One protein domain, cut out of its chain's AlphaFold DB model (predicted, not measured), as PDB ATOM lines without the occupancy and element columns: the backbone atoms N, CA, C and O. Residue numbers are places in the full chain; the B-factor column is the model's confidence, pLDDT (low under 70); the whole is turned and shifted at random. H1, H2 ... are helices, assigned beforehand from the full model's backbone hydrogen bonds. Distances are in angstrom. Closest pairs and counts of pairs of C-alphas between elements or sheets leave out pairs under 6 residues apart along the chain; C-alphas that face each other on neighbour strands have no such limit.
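What this domain is: This is residues 1082 to 1177 of the 1187 residues of the protein "2-polyprenyl-3-methyl-5-hydroxy-6-metoxy-1, 4-benzoquinol methylase" of Actinophytocola algeriensis (UniProt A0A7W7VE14). The long helix H2 makes most of the length; H5 crosses its first part, and H3 folds back along its later part. H1 and H4 pack on H5. The printed part has 96 residues, five named helices in the order H1 to H5 and no named strand: all helix, compact, with a radius of gyration of the C-alphas of 14.3 A and spans of 45 by 32 by 19 A.

How they stand to each other: H2, residues 1095 to 1119, touches the hub H5, residues 1157 to 1175, with 1097 to 1105 alone, at a steep tilt of 68 degrees, only just short of perpendicular; the closest C-alphas, of Leu 1097 and Ala 1164, are 4.5 A apart. With residues 1108 to 1116 alone, H2 touches H3, residues 1126 to 1133, in a hairpin at 37 degrees, only just steep; the closest C-alphas are those of Ala 1109 and Leu 1133, 5.7 A. H5 touches H4, residues 1141 to 1147, with 1158 to 1162 alone, and H1, residues 1082 to 1088, with 1163 to 1170 alone. Not every O i to N i+4 pair is within hydrogen-bond range in H2, 19 of 21, and H5, 14 of 15.

Where its parts are: H2 spans 35.1 A from C-alpha 1095 at (-29.120, -9.514, -67.562); H5 spans 26.1 A to C-alpha 1175 at (-19.112, 0.211, -61.544).

The domain as a whole: The printed part has no cut, and its links are short. Residues 1087 to 1095 and 1172 to 1177 are among the 19 with pLDDT under 70.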
ATOM      1  N   GLY A1082     -29.403   2.219 -81.997       65.19
ATOM      2  CA  GLY A1082     -29.551   1.360 -80.819       65.19
ATOM      3  C   GLY A1082     -28.212   1.005 -80.159       65.19
ATOM      4  O   GLY A1082     -28.137   0.931 -78.931       65.19
ATOM      5  N   TRP A1083     -27.126   0.891 -80.939       74.81
ATOM      6  CA  TRP A1083     -25.767   0.691 -80.412       74.81
ATOM      7  C   TRP A1083     -25.308   1.856 -79.526       74.81
ATOM      8  O   TRP A1083     -24.627   1.639 -78.521       74.81
ATOM      9  N   LEU A1084     -25.713   3.091 -79.850       70.94
ATOM     10  CA  LEU A1084     -25.439   4.266 -79.015       70.94
ATOM     11  C   LEU A1084     -26.227   4.196 -77.700       70.94
ATOM     12  O   LEU A1084     -25.674   4.502 -76.645       70.94
ATOM     13  N   GLY A1085     -27.482   3.740 -77.735       68.81
ATOM     14  CA  GLY A1085     -28.293   3.509 -76.533       68.81
ATOM     15  C   GLY A1085     -27.699   2.441 -75.605       68.81
ATOM     16  O   GLY A1085     -27.629   2.647 -74.387       68.81
ATOM     17  N   LEU A1086     -27.199   1.341 -76.180       73.56
ATOM     18  CA  LEU A1086     -26.496   0.278 -75.455       73.56
ATOM     19  C   LEU A1086     -25.198   0.804 -74.818       73.56
ATOM     20  O   LEU A1086     -24.969   0.607 -73.623       73.56
ATOM     21  N   ALA A1087     -24.393   1.556 -75.577       69.38
ATOM     22  CA  ALA A1087     -23.149   2.161 -75.098       69.38
ATOM     23  C   ALA A1087     -23.375   3.223 -74.004       69.38
ATOM     24  O   ALA A1087     -22.584   3.320 -73.063       69.38
ATOM     25  N   MET A1088     -24.469   3.990 -74.068       68.00
ATOM     26  CA  MET A1088     -24.847   4.977 -73.042       68.00
ATOM     27  C   MET A1088     -25.509   4.348 -71.801       68.00
ATOM     28  O   MET A1088     -25.713   5.022 -70.785       68.00
ATOM     29  N   GLY A1089     -25.810   3.048 -71.841       60.81
ATOM     30  CA  GLY A1089     -26.435   2.322 -70.738       60.81
ATOM     31  C   GLY A1089     -27.863   2.793 -70.452       60.81
ATOM     32  O   GLY A1089     -28.218   2.923 -69.280       60.81
ATOM     33  N   ALA A1090     -28.626   3.100 -71.510       54.09
ATOM     34  CA  ALA A1090     -30.016   3.567 -71.455       54.09
ATOM     35  C   ALA A1090     -31.049   2.428 -71.320       54.09
ATOM     36  O   ALA A1090     -32.190   2.690 -70.954       54.09
ATOM     37  N   ARG A1091     -30.651   1.169 -71.558       54.16
ATOM     38  CA  ARG A1091     -31.460  -0.025 -71.256       54.16
ATOM     39  C   ARG A1091     -31.208  -0.475 -69.815       54.16
ATOM     40  O   ARG A1091     -30.042  -0.619 -69.415       54.16
ATOM     41  N   ARG A1092     -32.287  -0.575 -69.027       44.78
ATOM     42  CA  ARG A1092     -32.219  -0.730 -67.567       44.78
ATOM     43  C   ARG A1092     -31.913  -2.165 -67.125       44.78
ATOM     44  O   ARG A1092     -31.077  -2.267 -66.242       44.78
ATOM     45  N   ASP A1093     -32.390  -3.204 -67.816       53.62
ATOM     46  CA  ASP A1093     -32.186  -4.608 -67.408       53.62
ATOM     47  C   ASP A1093     -31.977  -5.557 -68.610       53.62
ATOM     48  O   ASP A1093     -32.928  -6.137 -69.111       53.62
ATOM     49  N   ASP A1094     -30.726  -5.740 -69.056       64.62
ATOM     50  CA  ASP A1094     -30.341  -6.784 -70.031       64.62
ATOM     51  C   ASP A1094     -29.396  -7.790 -69.332       64.62
ATOM     52  O   ASP A1094     -28.197  -7.837 -69.627       64.62
ATOM     53  N   ALA A1095     -29.904  -8.541 -68.343       67.88
ATOM     54  CA  ALA A1095     -29.120  -9.514 -67.562       67.88
ATOM     55  C   ALA A1095     -28.459 -10.594 -68.445       67.88
ATOM     56  O   ALA A1095     -27.344 -11.031 -68.164       67.88
ATOM     57  N   GLU A1096     -29.097 -10.940 -69.568       73.00
ATOM     58  CA  GLU A1096     -28.586 -11.892 -70.560       73.00
ATOM     59  C   GLU A1096     -27.236 -11.446 -71.157       73.00
ATOM     60  O   GLU A1096     -26.283 -12.220 -71.192       73.00
ATOM     61  N   LEU A1097     -27.105 -10.180 -71.574       79.56
ATOM     62  CA  LEU A1097     -25.860  -9.668 -72.164       79.56
ATOM     63  C   LEU A1097     -24.722  -9.563 -71.137       79.56
ATOM     64  O   LEU A1097     -23.552  -9.633 -71.516       79.56
ATOM     65  N   GLU A1098     -25.040  -9.384 -69.852       76.94
ATOM     66  CA  GLU A1098     -24.043  -9.446 -68.777       76.94
ATOM     67  C   GLU A1098     -23.559 -10.885 -68.553       76.94
ATOM     68  O   GLU A1098     -22.352 -11.094 -68.469       76.94
ATOM     69  N   ALA A1099     -24.460 -11.872 -68.547       77.88
ATOM     70  CA  ALA A1099     -24.099 -13.287 -68.440       77.88
ATOM     71  C   ALA A1099     -23.270 -13.770 -69.648       77.88
ATOM     72  O   ALA A1099     -22.247 -14.428 -69.470       77.88
ATOM     73  N   VAL A1100     -23.635 -13.369 -70.874       83.19
ATOM     74  CA  VAL A1100     -22.840 -13.643 -72.089       83.19
ATOM     75  C   VAL A1100     -21.443 -13.019 -71.983       83.19
ATOM     76  O   VAL A1100     -20.448 -13.636 -72.369       83.19
ATOM     77  N   ALA A1101     -21.331 -11.804 -71.438       82.31
ATOM     78  CA  ALA A1101     -20.031 -11.172 -71.247       82.31
ATOM     79  C   ALA A1101     -19.183 -11.858 -70.163       82.31
ATOM     80  O   ALA A1101     -17.968 -11.951 -70.317       82.31
ATOM     81  N   GLU A1102     -19.806 -12.319 -69.080       82.38
ATOM     82  CA  GLU A1102     -19.115 -12.962 -67.960       82.38
ATOM     83  C   GLU A1102     -18.675 -14.392 -68.297       82.38
ATOM     84  O   GLU A1102     -17.569 -14.798 -67.936       82.38
ATOM     85  N   TYR A1103     -19.509 -15.151 -69.010       87.44
ATOM     86  CA  TYR A1103     -19.273 -16.571 -69.264       87.44
ATOM     87  C   TYR A1103     -18.744 -16.835 -70.679       87.44
ATOM     88  O   TYR A1103     -17.661 -17.404 -70.817       87.44
ATOM     89  N   GLU A1104     -19.426 -16.379 -71.736       89.50
ATOM     90  CA  GLU A1104     -19.059 -16.740 -73.117       89.50
ATOM     91  C   GLU A1104     -17.791 -16.012 -73.598       89.50
ATOM     92  O   GLU A1104     -16.870 -16.649 -74.114       89.50
ATOM     93  N   LEU A1105     -17.671 -14.691 -73.389       88.19
ATOM     94  CA  LEU A1105     -16.443 -13.956 -73.757       88.19
ATOM     95  C   LEU A1105     -15.221 -14.474 -72.992       88.19
ATOM     96  O   LEU A1105     -14.126 -14.583 -73.556       88.19
ATOM     97  N   ARG A1106     -15.417 -14.799 -71.711       88.44
ATOM     98  CA  ARG A1106     -14.374 -15.355 -70.854       88.44
ATOM     99  C   ARG A1106     -13.947 -16.734 -71.332       88.44
ATOM    100  O   ARG A1106     -12.747 -16.955 -71.478       88.44
ATOM    101  N   ARG A1107     -14.896 -17.619 -71.661       93.38
ATOM    102  CA  ARG A1107     -14.627 -18.927 -72.279       93.38
ATOM    103  C   ARG A1107     -13.813 -18.777 -73.557       93.38
ATOM    104  O   ARG A1107     -12.772 -19.412 -73.677       93.38
ATOM    105  N   VAL A1108     -14.241 -17.915 -74.486       92.69
ATOM    106  CA  VAL A1108     -13.532 -17.684 -75.758       92.69
ATOM    107  C   VAL A1108     -12.081 -17.290 -75.495       92.69
ATOM    108  O   VAL A1108     -11.159 -17.887 -76.053       92.69
ATOM    109  N   ALA A1109     -11.853 -16.320 -74.609       91.50
ATOM    110  CA  ALA A1109     -10.512 -15.848 -74.302       91.50
ATOM    111  C   ALA A1109      -9.675 -16.902 -73.546       91.50
ATOM    112  O   ALA A1109      -8.472 -17.023 -73.801       91.50
ATOM    113  N   GLN A1110     -10.295 -17.692 -72.665       92.94
ATOM    114  CA  GLN A1110      -9.677 -18.792 -71.923       92.94
ATOM    115  C   GLN A1110      -9.236 -19.922 -72.862       92.94
ATOM    116  O   GLN A1110      -8.044 -20.231 -72.914       92.94
ATOM    117  N   PHE A1111     -10.164 -20.472 -73.650       94.69
ATOM    118  CA  PHE A1111      -9.908 -21.542 -74.619       94.69
ATOM    119  C   PHE A1111      -8.826 -21.119 -75.601       94.69
ATOM    120  O   PHE A1111      -7.833 -21.816 -75.764       94.69
ATOM    121  N   THR A1112      -8.944 -19.922 -76.171       94.19
ATOM    122  CA  THR A1112      -7.944 -19.397 -77.105       94.19
ATOM    123  C   THR A1112      -6.558 -19.278 -76.462       94.19
ATOM    124  O   THR A1112      -5.553 -19.593 -77.098       94.19
ATOM    125  N   THR A1113      -6.474 -18.836 -75.202       93.75
ATOM    126  CA  THR A1113      -5.188 -18.703 -74.497       93.75
ATOM    127  C   THR A1113      -4.530 -20.066 -74.294       93.75
ATOM    128  O   THR A1113      -3.341 -20.211 -74.582       93.75
ATOM    129  N   VAL A1114      -5.287 -21.067 -73.831       94.94
ATOM    130  CA  VAL A1114      -4.778 -22.436 -73.646       94.94
ATOM    131  C   VAL A1114      -4.412 -23.062 -74.989       94.94
ATOM    132  O   VAL A1114      -3.308 -23.581 -75.138       94.94
ATOM    133  N   LEU A1115      -5.274 -22.925 -75.997       94.31
ATOM    134  CA  LEU A1115      -5.050 -23.451 -77.339       94.31
ATOM    135  C   LEU A1115      -3.762 -22.893 -77.950       94.31
ATOM    136  O   LEU A1115      -2.933 -23.662 -78.432       94.31
ATOM    137  N   LEU A1116      -3.544 -21.576 -77.860       93.62
ATOM    138  CA  LEU A1116      -2.306 -20.946 -78.317       93.62
ATOM    139  C   LEU A1116      -1.085 -21.485 -77.578       93.62
ATOM    140  O   LEU A1116      -0.075 -21.727 -78.225       93.62
ATOM    141  N   MET A1117      -1.151 -21.701 -76.261       92.75
ATOM    142  CA  MET A1117      -0.017 -22.270 -75.521       92.75
ATOM    143  C   MET A1117       0.326 -23.685 -75.996       92.75
ATOM    144  O   MET A1117       1.504 -23.990 -76.162       92.75
ATOM    145  N   ARG A1118      -0.686 -24.515 -76.267       93.00
ATOM    146  CA  ARG A1118      -0.498 -25.928 -76.635       93.00
ATOM    147  C   ARG A1118      -0.166 -26.141 -78.110       93.00
ATOM    148  O   ARG A1118       0.555 -27.070 -78.458       93.00
ATOM    149  N   THR A1119      -0.661 -25.270 -78.988       92.62
ATOM    150  CA  THR A1119      -0.628 -25.484 -80.446       92.62
ATOM    151  C   THR A1119       0.015 -24.340 -81.230       92.62
ATOM    152  O   THR A1119      -0.052 -24.331 -82.456       92.62
ATOM    153  N   TRP A1120       0.712 -23.399 -80.573       88.50
ATOM    154  CA  TRP A1120       1.336 -22.222 -81.214       88.50
ATOM    155  C   TRP A1120       2.068 -22.522 -82.530       88.50
ATOM    156  O   TRP A1120       1.970 -21.763 -83.494       88.50
ATOM    157  N   HIS A1121       2.822 -23.624 -82.557       88.19
ATOM    158  CA  HIS A1121       3.653 -24.041 -83.686       88.19
ATOM    159  C   HIS A1121       2.862 -24.701 -84.831       88.19
ATOM    160  O   HIS A1121       3.421 -24.883 -85.907       88.19
ATOM    161  N   ARG A1122       1.581 -25.034 -84.620       87.62
ATOM    162  CA  ARG A1122       0.695 -25.714 -85.584       87.62
ATOM    163  C   ARG A1122      -0.311 -24.778 -86.265       87.62
ATOM    164  O   ARG A1122      -0.808 -25.090 -87.335       87.62
ATOM    165  N   LEU A1123      -0.577 -23.610 -85.681       84.31
ATOM    166  CA  LEU A1123      -1.710 -22.743 -86.045       84.31
ATOM    167  C   LEU A1123      -1.534 -21.863 -87.301       84.31
ATOM    168  O   LEU A1123      -2.455 -21.112 -87.632       84.31
ATOM    169  N   GLY A1124      -0.383 -21.905 -87.985       83.75
ATOM    170  CA  GLY A1124      -0.137 -21.148 -89.225       83.75
ATOM    171  C   GLY A1124      -0.615 -19.685 -89.175       83.75
ATOM    172  O   GLY A1124      -0.327 -18.959 -88.217       83.75
ATOM    173  N   ASP A1125      -1.390 -19.276 -90.185       79.69
ATOM    174  CA  ASP A1125      -1.956 -17.921 -90.327       79.69
ATOM    175  C   ASP A1125      -3.114 -17.623 -89.353       79.69
ATOM    176  O   ASP A1125      -3.438 -16.465 -89.079       79.69
ATOM    177  N   VAL A1126      -3.746 -18.655 -88.781       84.00
ATOM    178  CA  VAL A1126      -4.865 -18.509 -87.828       84.00
ATOM    179  C   VAL A1126      -4.367 -18.013 -86.464       84.00
ATOM    180  O   VAL A1126      -5.102 -17.375 -85.708       84.00
ATOM    181  N   ARG A1127      -3.080 -18.217 -86.171       88.94
ATOM    182  CA  ARG A1127      -2.411 -17.813 -84.929       88.94
ATOM    183  C   ARG A1127      -2.635 -16.350 -84.548       88.94
ATOM    184  O   ARG A1127      -2.907 -16.061 -83.386       88.94
ATOM    185  N   GLU A1128      -2.521 -15.423 -85.497       86.12
ATOM    186  CA  GLU A1128      -2.702 -13.992 -85.211       86.12
ATOM    187  C   GLU A1128      -4.165 -13.665 -84.892       86.12
ATOM    188  O   GLU A1128      -4.441 -12.927 -83.943       86.12
ATOM    189  N   LYS A1129      -5.105 -14.285 -85.618       83.75
ATOM    190  CA  LYS A1129      -6.550 -14.146 -85.375       83.75
ATOM    191  C   LYS A1129      -6.934 -14.645 -83.982       83.75
ATOM    192  O   LYS A1129      -7.741 -14.001 -83.313       83.75
ATOM    193  N   LEU A1130      -6.328 -15.743 -83.530       87.75
ATOM    194  CA  LEU A1130      -6.499 -16.279 -82.179       87.75
ATOM    195  C   LEU A1130      -5.823 -15.386 -81.133       87.75
ATOM    196  O   LEU A1130      -6.416 -15.069 -80.109       87.75
ATOM    197  N   ALA A1131      -4.615 -14.880 -81.388       89.50
ATOM    198  CA  ALA A1131      -3.945 -13.971 -80.455       89.50
ATOM    199  C   ALA A1131      -4.785 -12.711 -80.162       89.50
ATOM    200  O   ALA A1131      -4.784 -12.206 -79.036       89.50
ATOM    201  N   GLU A1132      -5.552 -12.220 -81.140       89.69
ATOM    202  CA  GLU A1132      -6.554 -11.173 -80.925       89.69
ATOM    203  C   GLU A1132      -7.681 -11.609 -79.966       89.69
ATOM    204  O   GLU A1132      -8.039 -10.840 -79.068       89.69
ATOM    205  N   LEU A1133      -8.195 -12.840 -80.098       89.38
ATOM    206  CA  LEU A1133      -9.281 -13.377 -79.269       89.38
ATOM    207  C   LEU A1133      -8.907 -13.528 -77.783       89.38
ATOM    208  O   LEU A1133      -9.772 -13.400 -76.924       89.38
ATOM    209  N   THR A1134      -7.625 -13.671 -77.436       89.25
ATOM    210  CA  THR A1134      -7.180 -13.710 -76.019       89.25
ATOM    211  C   THR A1134      -7.480 -12.430 -75.228       89.25
ATOM    212  O   THR A1134      -7.425 -12.426 -73.997       89.25
ATOM    213  N   ARG A1135      -7.767 -11.319 -75.925       85.31
ATOM    214  CA  ARG A1135      -7.938  -9.981 -75.339       85.31
ATOM    215  C   ARG A1135      -9.358  -9.433 -75.463       85.31
ATOM    216  O   ARG A1135      -9.562  -8.284 -75.076       85.31
ATOM    217  N   VAL A1136     -10.332 -10.210 -75.946       85.50
ATOM    218  CA  VAL A1136     -11.696  -9.720 -76.263       85.50
ATOM    219  C   VAL A1136     -12.463  -9.160 -75.068       85.50
ATOM    220  O   VAL A1136     -13.292  -8.269 -75.226       85.50
ATOM    221  N   GLU A1137     -12.116  -9.582 -73.853       80.62
ATOM    222  CA  GLU A1137     -12.669  -9.030 -72.609       80.62
ATOM    223  C   GLU A1137     -12.222  -7.577 -72.342       80.62
ATOM    224  O   GLU A1137     -12.792  -6.872 -71.505       80.62
ATOM    225  N   ARG A1138     -11.161  -7.109 -73.017       76.94
ATOM    226  CA  ARG A1138     -10.528  -5.791 -72.800       76.94
ATOM    227  C   ARG A1138     -10.470  -4.941 -74.063       76.94
ATOM    228  O   ARG A1138     -10.588  -3.717 -73.974       76.94
ATOM    229  N   ASP A1139     -10.286  -5.576 -75.211       84.50
ATOM    230  CA  ASP A1139     -10.217  -4.956 -76.525       84.50
ATOM    231  C   ASP A1139     -11.350  -5.482 -77.407       84.50
ATOM    232  O   ASP A1139     -11.404  -6.658 -77.743       84.50
ATOM    233  N   LEU A1140     -12.254  -4.582 -77.796       86.06
ATOM    234  CA  LEU A1140     -13.421  -4.917 -78.612       86.06
ATOM    235  C   LEU A1140     -13.095  -4.962 -80.107       86.06
ATOM    236  O   LEU A1140     -13.908  -5.441 -80.894       86.06
ATOM    237  N   THR A1141     -11.930  -4.456 -80.518       86.19
ATOM    238  CA  THR A1141     -11.528  -4.343 -81.929       86.19
ATOM    239  C   THR A1141     -11.640  -5.668 -82.696       86.19
ATOM    240  O   THR A1141     -12.172  -5.648 -83.811       86.19
ATOM    241  N   PRO A1142     -11.222  -6.821 -82.133       86.12
ATOM    242  CA  PRO A1142     -11.346  -8.112 -82.809       86.12
ATOM    243  C   PRO A1142     -12.800  -8.517 -83.075       86.12
ATOM    244  O   PRO A1142     -13.097  -9.032 -84.153       86.12
ATOM    245  N   LEU A1143     -13.707  -8.250 -82.127       86.38
ATOM    246  CA  LEU A1143     -15.138  -8.540 -82.260       86.38
ATOM    247  C   LEU A1143     -15.818  -7.576 -83.231       86.38
ATOM    248  O   LEU A1143     -16.599  -8.009 -84.065       86.38
ATOM    249  N   VAL A1144     -15.468  -6.285 -83.201       86.62
ATOM    250  CA  VAL A1144     -15.973  -5.292 -84.168       86.62
ATOM    251  C   VAL A1144     -15.596  -5.676 -85.597       86.62
ATOM    252  O   VAL A1144     -16.409  -5.532 -86.506       86.62
ATOM    253  N   ARG A1145     -14.366  -6.158 -85.814       85.44
ATOM    254  CA  ARG A1145     -13.919  -6.599 -87.140       85.44
ATOM    255  C   ARG A1145     -14.704  -7.824 -87.612       85.44
ATOM    256  O   ARG A1145     -15.114  -7.846 -88.766       85.44
ATOM    257  N   ARG A1146     -14.931  -8.796 -86.721       86.50
ATOM    258  CA  ARG A1146     -15.691 -10.022 -87.012       86.50
ATOM    259  C   ARG A1146     -17.168  -9.737 -87.268       86.50
ATOM    260  O   ARG A1146     -17.670 -10.151 -88.296       86.50
ATOM    261  N   ALA A1147     -17.811  -8.919 -86.438       83.50
ATOM    262  CA  ALA A1147     -19.221  -8.536 -86.559       83.50
ATOM    263  C   ALA A1147     -19.584  -7.791 -87.860       83.50
ATOM    264  O   ALA A1147     -20.765  -7.676 -88.194       83.50
ATOM    265  N   ARG A1148     -18.585  -7.256 -88.580       78.50
ATOM    266  CA  ARG A1148     -18.757  -6.649 -89.912       78.50
ATOM    267  C   ARG A1148     -18.836  -7.680 -91.034       78.50
ATOM    268  O   ARG A1148     -19.341  -7.342 -92.100       78.50
ATOM    269  N   ALA A1149     -18.311  -8.882 -90.823       67.50
ATOM    270  CA  ALA A1149     -18.487  -9.992 -91.741       67.50
ATOM    271  C   ALA A1149     -19.815 -10.669 -91.389       67.50
ATOM    272  O   ALA A1149     -20.001 -11.099 -90.257       67.50
ATOM    273  N   ASP A1150     -20.758 -10.716 -92.325       64.94
ATOM    274  CA  ASP A1150     -22.011 -11.442 -92.123       64.94
ATOM    275  C   ASP A1150     -21.754 -12.941 -92.329       64.94
ATOM    276  O   ASP A1150     -21.732 -13.422 -93.462       64.94
ATOM    277  N   ARG A1151     -21.453 -13.668 -91.245       71.75
ATOM    278  CA  ARG A1151     -21.180 -15.109 -91.300       71.75
ATOM    279  C   ARG A1151     -22.443 -15.885 -90.947       71.75
ATOM    280  O   ARG A1151     -22.968 -15.795 -89.840       71.75
ATOM    281  N   GLN A1152     -22.931 -16.677 -91.896       70.94
ATOM    282  CA  GLN A1152     -24.061 -17.582 -91.657       70.94
ATOM    283  C   GLN A1152     -23.672 -18.727 -90.704       70.94
ATOM    284  O   GLN A1152     -24.466 -19.148 -89.869       70.94
ATOM    285  N   GLU A1153     -22.414 -19.163 -90.770       72.69
ATOM    286  CA  GLU A1153     -21.848 -20.296 -90.024       72.69
ATOM    287  C   GLU A1153     -21.877 -20.123 -88.496       72.69
ATOM    288  O   GLU A1153     -22.104 -21.077 -87.754       72.69
ATOM    289  N   THR A1154     -21.689 -18.898 -88.009       79.44
ATOM    290  CA  THR A1154     -21.645 -18.568 -86.577       79.44
ATOM    291  C   THR A1154     -22.996 -18.123 -86.026       79.44
ATOM    292  O   THR A1154     -23.070 -17.724 -84.864       79.44
ATOM    293  N   ALA A1155     -24.058 -18.148 -86.842       79.19
ATOM    294  CA  ALA A1155     -25.408 -17.717 -86.476       79.19
ATOM    295  C   ALA A1155     -25.444 -16.357 -85.741       79.19
ATOM    296  O   ALA A1155     -26.257 -16.162 -84.846       79.19
ATOM    297  N   GLY A1156     -24.537 -15.428 -86.066       83.62
ATOM    298  CA  GLY A1156     -24.474 -14.112 -85.421       83.62
ATOM    299  C   GLY A1156     -23.788 -14.057 -84.049       83.62
ATOM    300  O   GLY A1156     -23.827 -13.012 -83.390       83.62
ATOM    301  N   ALA A1157     -23.114 -15.127 -83.608       86.38
ATOM    302  CA  ALA A1157     -22.400 -15.174 -82.327       86.38
ATOM    303  C   ALA A1157     -21.448 -13.980 -82.131       86.38
ATOM    304  O   ALA A1157     -21.401 -13.384 -81.056       86.38
ATOM    305  N   GLU A1158     -20.735 -13.549 -83.175       86.94
ATOM    306  CA  GLU A1158     -19.842 -12.390 -83.126       86.94
ATOM    307  C   GLU A1158     -20.563 -11.078 -82.789       86.94
ATOM    308  O   GLU A1158     -20.004 -10.241 -82.075       86.94
ATOM    309  N   ARG A1159     -21.805 -10.889 -83.257       86.75
ATOM    310  CA  ARG A1159     -22.606  -9.698 -82.945       86.75
ATOM    311  C   ARG A1159     -23.159  -9.772 -81.524       86.75
ATOM    312  O   ARG A1159     -23.132  -8.750 -80.835       86.75
ATOM    313  N   ARG A1160     -23.556 -10.961 -81.051       88.06
ATOM    314  CA  ARG A1160     -23.976 -11.201 -79.655       88.06
ATOM    315  C   ARG A1160     -22.848 -10.937 -78.669       88.06
ATOM    316  O   ARG A1160     -23.014 -10.141 -77.745       88.06
ATOM    317  N   LEU A1161     -21.670 -11.497 -78.931       88.88
ATOM    318  CA  LEU A1161     -20.463 -11.264 -78.139       88.88
ATOM    319  C   LEU A1161     -20.049  -9.787 -78.178       88.88
ATOM    320  O   LEU A1161     -19.685  -9.228 -77.144       88.88
ATOM    321  N   LEU A1162     -20.156  -9.111 -79.330       89.50
ATOM    322  CA  LEU A1162     -19.884  -7.674 -79.424       89.50
ATOM    323  C   LEU A1162     -20.875  -6.837 -78.599       89.50
ATOM    324  O   LEU A1162     -20.450  -5.922 -77.890       89.50
ATOM    325  N   ALA A1163     -22.174  -7.131 -78.672       87.44
ATOM    326  CA  ALA A1163     -23.204  -6.437 -77.900       87.44
ATOM    327  C   ALA A1163     -22.983  -6.619 -76.392       87.44
ATOM    328  O   ALA A1163     -22.946  -5.631 -75.651       87.44
ATOM    329  N   ALA A1164     -22.728  -7.856 -75.962       85.50
ATOM    330  CA  ALA A1164     -22.366  -8.191 -74.591       85.50
ATOM    331  C   ALA A1164     -21.128  -7.406 -74.134       85.50
ATOM    332  O   ALA A1164     -21.151  -6.732 -73.104       85.50
ATOM    333  N   ALA A1165     -20.076  -7.369 -74.953       86.25
ATOM    334  CA  ALA A1165     -18.842  -6.669 -74.628       86.25
ATOM    335  C   ALA A1165     -19.006  -5.130 -74.576       86.25
ATOM    336  O   ALA A1165     -18.416  -4.462 -73.718       86.25
ATOM    337  N   VAL A1166     -19.836  -4.542 -75.448       86.31
ATOM    338  CA  VAL A1166     -20.188  -3.108 -75.416       86.31
ATOM    339  C   VAL A1166     -20.981  -2.768 -74.153       86.31
ATOM    340  O   VAL A1166     -20.660  -1.785 -73.473       86.31
ATOM    341  N   ARG A1167     -21.975  -3.592 -73.801       81.12
ATOM    342  CA  ARG A1167     -22.772  -3.431 -72.578       81.12
ATOM    343  C   ARG A1167     -21.899  -3.550 -71.334       81.12
ATOM    344  O   ARG A1167     -21.924  -2.655 -70.483       81.12
ATOM    345  N   TRP A1168     -21.072  -4.589 -71.276       78.38
ATOM    346  CA  TRP A1168     -20.107  -4.820 -70.207       78.38
ATOM    347  C   TRP A1168     -19.191  -3.612 -70.002       78.38
ATOM    348  O   TRP A1168     -19.047  -3.101 -68.890       78.38
ATOM    349  N   LYS A1169     -18.642  -3.054 -71.089       80.19
ATOM    350  CA  LYS A1169     -17.785  -1.862 -71.037       80.19
ATOM    351  C   LYS A1169     -18.524  -0.615 -70.530       80.19
ATOM    352  O   LYS A1169     -17.943   0.161 -69.766       80.19
ATOM    353  N   SER A1170     -19.791  -0.430 -70.910       76.69
ATOM    354  CA  SER A1170     -20.638   0.676 -70.431       76.69
ATOM    355  C   SER A1170     -20.894   0.592 -68.920       76.69
ATOM    356  O   SER A1170     -20.708   1.571 -68.187       76.69
ATOM    357  N   LEU A1171     -21.251  -0.598 -68.429       71.38
ATOM    358  CA  LEU A1171     -21.504  -0.857 -67.010       71.38
ATOM    359  C   LEU A1171     -20.242  -0.746 -66.169       71.38
ATOM    360  O   LEU A1171     -20.259  -0.088 -65.128       71.38
ATOM    361  N   ARG A1172     -19.128  -1.302 -66.653       69.69
ATOM    362  CA  ARG A1172     -17.816  -1.189 -66.016       69.69
ATOM    363  C   ARG A1172     -17.437   0.275 -65.787       69.69
ATOM    364  O   ARG A1172     -16.996   0.622 -64.698       69.69
ATOM    365  N   GLY A1173     -17.700   1.172 -66.741       64.31
ATOM    366  CA  GLY A1173     -17.481   2.615 -66.560       64.31
ATOM    367  C   GLY A1173     -18.244   3.229 -65.373       64.31
ATOM    368  O   GLY A1173     -17.733   4.140 -64.715       64.31
ATOM    369  N   LYS A1174     -19.442   2.713 -65.059       64.38
ATOM    370  CA  LYS A1174     -20.248   3.115 -63.891       64.38
ATOM    371  C   LYS A1174     -19.783   2.408 -62.603       64.38
ATOM    372  O   LYS A1174     -19.656   3.076 -61.578       64.38
ATOM    373  N   ARG A1175     -19.478   1.103 -62.671       69.12
ATOM    374  CA  ARG A1175     -19.112   0.211 -61.544       69.12
ATOM    375  C   ARG A1175     -17.659   0.358 -61.056       69.12
ATOM    376  O   ARG A1175     -17.391   0.122 -59.886       69.12
ATOM    377  N   LEU A1176     -16.735   0.844 -61.894       58.50
ATOM    378  CA  LEU A1176     -15.330   1.137 -61.536       58.50
ATOM    379  C   LEU A1176     -15.173   2.219 -60.452       58.50
ATOM    380  O   LEU A1176     -14.087   2.415 -59.909       58.50
ATOM    381  N   ARG A1177     -16.242   2.952 -60.128       56.25
ATOM    382  CA  ARG A1177     -16.276   3.888 -59.003       56.25
ATOM    383  C   ARG A1177     -16.516   3.099 -57.719       56.25
ATOM    384  O   ARG A1177     -17.605   3.176 -57.179       56.25
TER     385      ARG A1177